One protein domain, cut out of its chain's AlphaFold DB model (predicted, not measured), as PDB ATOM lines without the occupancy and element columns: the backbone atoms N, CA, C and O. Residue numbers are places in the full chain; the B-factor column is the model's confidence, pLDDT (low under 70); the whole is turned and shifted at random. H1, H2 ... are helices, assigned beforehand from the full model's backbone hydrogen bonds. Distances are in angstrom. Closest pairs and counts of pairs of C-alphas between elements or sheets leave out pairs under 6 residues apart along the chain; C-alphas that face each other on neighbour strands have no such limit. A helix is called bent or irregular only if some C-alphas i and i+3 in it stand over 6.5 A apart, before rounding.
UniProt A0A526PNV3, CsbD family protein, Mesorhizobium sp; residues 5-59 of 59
ATOM      1  N   GLY A   5      -4.633  20.832  -5.891       63.41
ATOM      2  CA  GLY A   5      -4.433  19.503  -5.309       63.41
ATOM      3  C   GLY A   5      -5.529  18.483  -5.655       63.41
ATOM      4  O   GLY A   5      -5.219  17.320  -5.904       63.41
ATOM      5  N   GLN A   6      -6.794  18.902  -5.751       63.59
ATOM      6  CA  GLN A   6      -7.910  18.021  -6.121       63.59
ATOM      7  C   GLN A   6      -7.898  17.671  -7.611       63.59
ATOM      8  O   GLN A   6      -8.104  16.513  -7.955       63.59
ATOM      9  N   ILE A   7      -7.567  18.622  -8.492       69.88
ATOM     10  CA  ILE A   7      -7.382  18.343  -9.928       69.88
ATOM     11  C   ILE A   7      -6.186  17.414 -10.157       69.88
ATOM     12  O   ILE A   7      -6.282  16.469 -10.937       69.88
ATOM     13  N   ALA A   8      -5.074  17.633  -9.448       68.06
ATOM     14  CA  ALA A   8      -3.919  16.745  -9.520       68.06
ATOM     15  C   ALA A   8      -4.254  15.331  -9.017       68.06
ATOM     16  O   ALA A   8      -3.830  14.350  -9.632       68.06
ATOM     17  N   GLY A   9      -5.048  15.216  -7.946       73.00
ATOM     18  CA  GLY A   9      -5.562  13.943  -7.436       73.00
ATOM     19  C   GLY A   9      -6.470  13.230  -8.442       73.00
ATOM     20  O   GLY A   9      -6.244  12.057  -8.746       73.00
ATOM     21  N   LEU A  10      -7.425  13.956  -9.027       78.06
ATOM     22  CA  LEU A  10      -8.364  13.438 -10.024       78.06
ATOM     23  C   LEU A  10      -7.642  12.980 -11.301       78.06
ATOM     24  O   LEU A  10      -7.897  11.888 -11.804       78.06
ATOM     25  N   ALA A  11      -6.673  13.763 -11.782       76.44
ATOM     26  CA  ALA A  11      -5.842  13.411 -12.931       76.44
ATOM     27  C   ALA A  11      -4.986  12.162 -12.660       76.44
ATOM     28  O   ALA A  11      -4.846  11.300 -13.532       76.44
ATOM     29  N   LYS A  12      -4.448  12.014 -11.440       74.00
ATOM     30  CA  LYS A  12      -3.715  10.806 -11.021       74.00
ATOM     31  C   LYS A  12      -4.627   9.582 -10.971       74.00
ATOM     32  O   LYS A  12      -4.211   8.512 -11.419       74.00
ATOM     33  N   GLN A  13      -5.853   9.734 -10.468       78.75
ATOM     34  CA  GLN A  13      -6.834   8.648 -10.435       78.75
ATOM     35  C   GLN A  13      -7.274   8.237 -11.838       78.75
ATOM     36  O   GLN A  13      -7.243   7.048 -12.147       78.75
ATOM     37  N   LEU A  14      -7.587   9.195 -12.712       85.12
ATOM     38  CA  LEU A  14      -7.933   8.928 -14.109       85.12
ATOM     39  C   LEU A  14      -6.790   8.223 -14.843       85.12
ATOM     40  O   LEU A  14      -6.996   7.155 -15.417       85.12
ATOM     41  N   LYS A  15      -5.562   8.745 -14.756       77.19
ATOM     42  CA  LYS A  15      -4.382   8.127 -15.381       77.19
ATOM     43  C   LYS A  15      -4.112   6.724 -14.829       77.19
ATOM     44  O   LYS A  15      -3.755   5.827 -15.588       77.19
ATOM     45  N   GLY A  16      -4.303   6.516 -13.525       78.81
ATOM     46  CA  GLY A  16      -4.172   5.212 -12.875       78.81
ATOM     47  C   GLY A  16      -5.228   4.205 -13.336       78.81
ATOM     48  O   GLY A  16      -4.885   3.060 -13.634       78.81
ATOM     49  N   SER A  17      -6.485   4.632 -13.454       81.75
ATOM     50  CA  SER A  17      -7.584   3.811 -13.972       81.75
ATOM     51  C   SER A  17      -7.382   3.455 -15.439       81.75
ATOM     52  O   SER A  17      -7.506   2.285 -15.788       81.75
ATOM     53  N   VAL A  18      -6.968   4.409 -16.278       80.31
ATOM     54  CA  VAL A  18      -6.646   4.156 -17.691       80.31
ATOM     55  C   VAL A  18      -5.466   3.194 -17.816       80.31
ATOM     56  O   VAL A  18      -5.531   2.253 -18.596       80.31
ATOM     57  N   LYS A  19      -4.413   3.347 -17.006       75.25
ATOM     58  CA  LYS A  19      -3.249   2.446 -17.031       75.25
ATOM     59  C   LYS A  19      -3.585   1.040 -16.525       75.25
ATOM     60  O   LYS A  19      -3.053   0.067 -17.051       75.25
ATOM     61  N   LYS A  20      -4.486   0.911 -15.543       75.56
ATOM     62  CA  LYS A  20      -5.023  -0.386 -15.091       75.56
ATOM     63  C   LYS A  20      -5.929  -1.027 -16.139       75.56
ATOM     64  O   LYS A  20      -5.823  -2.230 -16.354       75.56
ATOM     65  N   ALA A  21      -6.800  -0.241 -16.769       77.75
ATOM     66  CA  ALA A  21      -7.697  -0.705 -17.818       77.75
ATOM     67  C   ALA A  21      -6.900  -1.153 -19.044       77.75
ATOM     68  O   ALA A  21      -7.080  -2.278 -19.486       77.75
ATOM     69  N   ALA A  22      -5.942  -0.345 -19.501       71.31
ATOM     70  CA  ALA A  22      -5.001  -0.710 -20.551       71.31
ATOM     71  C   ALA A  22      -4.158  -1.926 -20.141       71.31
ATOM     72  O   ALA A  22      -4.108  -2.897 -20.868       71.31
ATOM     73  N   GLY A  23      -3.583  -1.968 -18.936       66.62
ATOM     74  CA  GLY A  23      -2.817  -3.132 -18.475       66.62
ATOM     75  C   GLY A  23      -3.626  -4.438 -18.429       66.62
ATOM     76  O   GLY A  23      -3.085  -5.500 -18.738       66.62
ATOM     77  N   LYS A  24      -4.921  -4.370 -18.088       69.31
ATOM     78  CA  LYS A  24      -5.849  -5.511 -18.167       69.31
ATOM     79  C   LYS A  24      -6.240  -5.846 -19.609       69.31
ATOM     80  O   LYS A  24      -6.232  -7.020 -19.962       69.31
ATOM     81  N   ALA A  25      -6.566  -4.844 -20.423       66.06
ATOM     82  CA  ALA A  25      -7.047  -5.006 -21.795       66.06
ATOM     83  C   ALA A  25      -5.938  -5.445 -22.762       66.06
ATOM     84  O   ALA A  25      -6.167  -6.286 -23.620       66.06
ATOM     85  N   THR A  26      -4.717  -4.937 -22.587       65.12
ATOM     86  CA  THR A  26      -3.521  -5.334 -23.345       65.12
ATOM     87  C   THR A  26      -2.977  -6.694 -22.887       65.12
ATOM     88  O   THR A  26      -2.004  -7.176 -23.455       65.12
ATOM     89  N   GLY A  27      -3.596  -7.338 -21.882       63.88
ATOM     90  CA  GLY A  27      -3.465  -8.776 -21.630       63.88
ATOM     91  C   GLY A  27      -2.024  -9.277 -21.611       63.88
ATOM     92  O   GLY A  27      -1.700 -10.277 -22.246       63.88
ATOM     93  N   ASN A  28      -1.125  -8.561 -20.935       61.16
ATOM     94  CA  ASN A  28       0.292  -8.848 -21.068       61.16
ATOM     95  C   ASN A  28       0.657 -10.017 -20.141       61.16
ATOM     96  O   ASN A  28       0.972  -9.824 -18.964       61.16
ATOM     97  N   ARG A  29       0.587 -11.247 -20.670       60.47
ATOM     98  CA  ARG A  29       1.073 -12.474 -20.005       60.47
ATOM     99  C   ARG A  29       2.471 -12.279 -19.403       60.47
ATOM    100  O   ARG A  29       2.735 -12.842 -18.350       60.47
ATOM    101  N   ARG A  30       3.316 -11.427 -20.006       62.78
ATOM    102  CA  ARG A  30       4.610 -11.011 -19.438       62.78
ATOM    103  C   ARG A  30       4.472 -10.281 -18.100       62.78
ATOM    104  O   ARG A  30       5.085 -10.716 -17.144       62.78
ATOM    105  N   VAL A  31       3.600  -9.277 -17.982       68.19
ATOM    106  CA  VAL A  31       3.409  -8.510 -16.730       68.19
ATOM    107  C   VAL A  31       2.767  -9.363 -15.633       68.19
ATOM    108  O   VAL A  31       3.086  -9.200 -14.458       68.19
ATOM    109  N   GLN A  32       1.871 -10.292 -15.988       68.06
ATOM    110  CA  GLN A  32       1.360 -11.260 -15.011       68.06
ATOM    111  C   GLN A  32       2.441 -12.255 -14.575       68.06
ATOM    112  O   GLN A  32       2.539 -12.531 -13.384       68.06
ATOM    113  N   ALA A  33       3.265 -12.759 -15.497       70.44
ATOM    114  CA  ALA A  33       4.362 -13.669 -15.174       70.44
ATOM    115  C   ALA A  33       5.444 -12.988 -14.319       70.44
ATOM    116  O   ALA A  33       5.817 -13.525 -13.280       70.44
ATOM    117  N   GLU A  34       5.872 -11.780 -14.695       70.88
ATOM    118  CA  GLU A  34       6.787 -10.945 -13.908       70.88
ATOM    119  C   GLU A  34       6.187 -10.637 -12.536       70.88
ATOM    120  O   GLU A  34       6.826 -10.885 -11.523       70.88
ATOM    121  N   GLY A  35       4.918 -10.222 -12.464       76.81
ATOM    122  CA  GLY A  35       4.254  -9.935 -11.190       76.81
ATOM    123  C   GLY A  35       4.078 -11.159 -10.281       76.81
ATOM    124  O   GLY A  35       4.044 -11.015  -9.056       76.81
ATOM    125  N   VAL A  36       3.956 -12.365 -10.842       80.62
ATOM    126  CA  VAL A  36       3.940 -13.617 -10.068       80.62
ATOM    127  C   VAL A  36       5.346 -13.958  -9.576       80.62
ATOM    128  O   VAL A  36       5.497 -14.272  -8.394       80.62
ATOM    129  N   ALA A  37       6.366 -13.837 -10.428       79.12
ATOM    130  CA  ALA A  37       7.761 -14.046 -10.047       79.12
ATOM    131  C   ALA A  37       8.205 -13.064  -8.944       79.12
ATOM    132  O   ALA A  37       8.736 -13.497  -7.921       79.12
ATOM    133  N   ASP A  38       7.876 -11.776  -9.077       80.75
ATOM    134  CA  ASP A  38       8.130 -10.741  -8.066       80.75
ATOM    135  C   ASP A  38       7.409 -11.034  -6.747       80.75
ATOM    136  O   ASP A  38       7.979 -10.895  -5.665       80.75
ATOM    137  N   LYS A  39       6.155 -11.503  -6.796       83.81
ATOM    138  CA  LYS A  39       5.430 -11.906  -5.580       83.81
ATOM    139  C   LYS A  39       6.100 -13.076  -4.869       83.81
ATOM    140  O   LYS A  39       6.083 -13.115  -3.637       83.81
ATOM    141  N   ILE A  40       6.642 -14.037  -5.613       86.94
ATOM    142  CA  ILE A  40       7.346 -15.190  -5.044       86.94
ATOM    143  C   ILE A  40       8.670 -14.732  -4.425       86.94
ATOM    144  O   ILE A  40       8.923 -15.031  -3.257       86.94
ATOM    145  N   ALA A  41       9.461 -13.942  -5.154       85.00
ATOM    146  CA  ALA A  41      10.716 -13.380  -4.664       85.00
ATOM    147  C   ALA A  41      10.505 -12.513  -3.410       85.00
ATOM    148  O   ALA A  41      11.192 -12.695  -2.403       85.00
ATOM    149  N   GLY A  42       9.487 -11.649  -3.417       87.38
ATOM    150  CA  GLY A  42       9.131 -10.809  -2.276       87.38
ATOM    151  C   GLY A  42       8.681 -11.614  -1.055       87.38
ATOM    152  O   GLY A  42       9.070 -11.289   0.064       87.38
ATOM    153  N   LYS A  43       7.913 -12.700  -1.237       85.44
ATOM    154  CA  LYS A  43       7.553 -13.614  -0.135       85.44
ATOM    155  C   LYS A  43       8.779 -14.310   0.451       85.44
ATOM    156  O   LYS A  43       8.889 -14.390   1.673       85.44
ATOM    157  N   MET A  44       9.701 -14.763  -0.398       83.81
ATOM    158  CA  MET A  44      10.951 -15.392   0.035       83.81
ATOM    159  C   MET A  44      11.835 -14.416   0.812       83.81
ATOM    160  O   MET A  44      12.294 -14.744   1.903       83.81
ATOM    161  N   GLN A  45      12.009 -13.187   0.317       79.00
ATOM    162  CA  GLN A  45      12.742 -12.146   1.039       79.00
ATOM    163  C   GLN A  45      12.091 -11.793   2.375       79.00
ATOM    164  O   GLN A  45      12.804 -11.604   3.358       79.00
ATOM    165  N   LYS A  46      10.755 -11.723   2.438       82.25
ATOM    166  CA  LYS A  46      10.043 -11.443   3.691       82.25
ATOM    167  C   LYS A  46      10.272 -12.547   4.716       82.25
ATOM    168  O   LYS A  46      10.667 -12.246   5.832       82.25
ATOM    169  N   ALA A  47      10.118 -13.809   4.311       82.31
ATOM    170  CA  ALA A  47      10.377 -14.956   5.176       82.31
ATOM    171  C   ALA A  47      11.831 -14.977   5.672       82.31
ATOM    172  O   ALA A  47      12.079 -15.150   6.862       82.31
ATOM    173  N   TYR A  48      12.794 -14.724   4.782       83.38
ATOM    174  CA  TYR A  48      14.210 -14.658   5.142       83.38
ATOM    175  C   TYR A  48      14.514 -13.490   6.094       83.38
ATOM    176  O   TYR A  48      15.269 -13.635   7.056       83.38
ATOM    177  N   GLY A  49      13.892 -12.333   5.852       83.44
ATOM    178  CA  GLY A  49      13.970 -11.156   6.710       83.44
ATOM    179  C   GLY A  49      13.374 -11.402   8.094       83.44
ATOM    180  O   GLY A  49      14.017 -11.073   9.087       83.44
ATOM    181  N   ASP A  50      12.205 -12.037   8.172       82.50
ATOM    182  CA  ASP A  50      11.540 -12.394   9.427       82.50
ATOM    183  C   ASP A  50      12.354 -13.421  10.228       82.50
ATOM    184  O   ASP A  50      12.504 -13.270  11.442       82.50
ATOM    185  N   ILE A  51      12.953 -14.420   9.569       81.56
ATOM    186  CA  ILE A  51      13.860 -15.387  10.212       81.56
ATOM    187  C   ILE A  51      15.096 -14.674  10.766       81.56
ATOM    188  O   ILE A  51      15.437 -14.847  11.937       81.56
ATOM    189  N   LYS A  52      15.745 -13.825   9.959       76.88
ATOM    190  CA  LYS A  52      16.920 -13.055  10.390       76.88
ATOM    191  C   LYS A  52      16.574 -12.087  11.524       76.88
ATOM    192  O   LYS A  52      17.375 -11.911  12.439       76.88
ATOM    193  N   HIS A  53      15.388 -11.480  11.487       78.50
ATOM    194  CA  HIS A  53      14.913 -10.577  12.530       78.50
ATOM    195  C   HIS A  53      14.602 -11.322  13.829       78.50
ATOM    196  O   HIS A  53      14.988 -10.843  14.890       78.50
ATOM    197  N   LYS A  54      13.980 -12.508  13.766       77.19
ATOM    198  CA  LYS A  54      13.755 -13.355  14.947       77.19
ATOM    199  C   LYS A  54      15.062 -13.856  15.556       77.19
ATOM    200  O   LYS A  54      15.225 -13.737  16.762       77.19
ATOM    201  N   LEU A  55      16.001 -14.340  14.741       74.44
ATOM    202  CA  LEU A  55      17.320 -14.774  15.216       74.44
ATOM    203  C   LEU A  55      18.067 -13.634  15.916       74.44
ATOM    204  O   LEU A  55      18.549 -13.809  17.024       74.44
ATOM    205  N   ARG A  56      18.081 -12.439  15.319       75.88
ATOM    206  CA  ARG A  56      18.729 -11.254  15.900       75.88
ATOM    207  C   ARG A  56      18.046 -10.719  17.169       75.88
ATOM    208  O   ARG A  56      18.605  -9.854  17.823       75.88
ATOM    209  N   LYS A  57      16.819 -11.152  17.468       72.19
ATOM    210  CA  LYS A  57      16.069 -10.740  18.665       72.19
ATOM    211  C   LYS A  57      16.161 -11.765  19.800       72.19
ATOM    212  O   LYS A  57      15.757 -11.454  20.912       72.19
ATOM    213  N   VAL A  58      16.608 -12.983  19.488       64.56
ATOM    214  CA  VAL A  58      16.789 -14.100  20.430       64.56
ATOM    215  C   VAL A  58      18.238 -14.191  20.924       64.56
ATOM    216  O   VAL A  58      18.456 -14.685  22.026       64.56
ATOM    217  N   ILE A  59      19.201 -13.719  20.125       51.81
ATOM    218  CA  ILE A  59      20.604 -13.501  20.514       51.81
ATOM    219  C   ILE A  59      20.743 -12.063  21.013       51.81
ATOM    220  O   ILE A  59      21.426 -11.858  22.036       51.81
TER     221      ILE A  59
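AT A GLANCE: This is residues 5 to 59 of the 59 residues of the protein "CsbD family protein" of Mesorhizobium sp (UniProt A0A526PNV3). Two straight helices make a wide open V, or L, with the longer helix H2 as one arm, the shorter H1 as the other, and the three-residue link between them at the corner. The arms spread away from that corner with no core between them, and nothing packs on either arm along its length. The printed part has 55 residues with two named helices, H1 then H2, and no named strand; the class is all helix. It is extended, with a radius of gyration of the C-alphas of 18.5 A, and only just flat, spanning 52 by 34 by 7 A.

HOW THE PARTS SIT: Look first at H2, residues 29 to 58, the longest helix, and then at H1, residues 5 to 25. The two are only just apart, their closest C-alphas being 8.4 A from each other. Residues 26 to 28 form the tight link from H1 to H2. Residues 5 to 22 of H1 stand free, and so do residues 25 to 30 and residues 33 to 59, of which 33 to 58 belong to H2. In both H1 and H2, each O i to N i+4 pair is within hydrogen-bond range.

IN THESE COORDINATES: Find C-alpha 29 at (1.073, -12.474, -20.005); from there H2, 30 residues, runs 43.4 A to C-alpha 58 at (16.789, -14.100, 20.430), with z rising. Then go back to C-alpha 5 at (-4.433, 19.503, -5.309), where H1, 21 residues, begins; it runs 29.7 A to C-alpha 25 at (-7.047, -5.006, -21.795), with y falling. Neither helix is bent.

THE WHOLE: The C-alphas of Ile 7 and Ile 59 are the two farthest apart, at 52.2 A. The printed part has no cut, and residue 59 is the chain's last. The mean pLDDT of the printed part is 74.9; look for values under 70 at residues 5 to 8, 23 to 32 and 58 to 59.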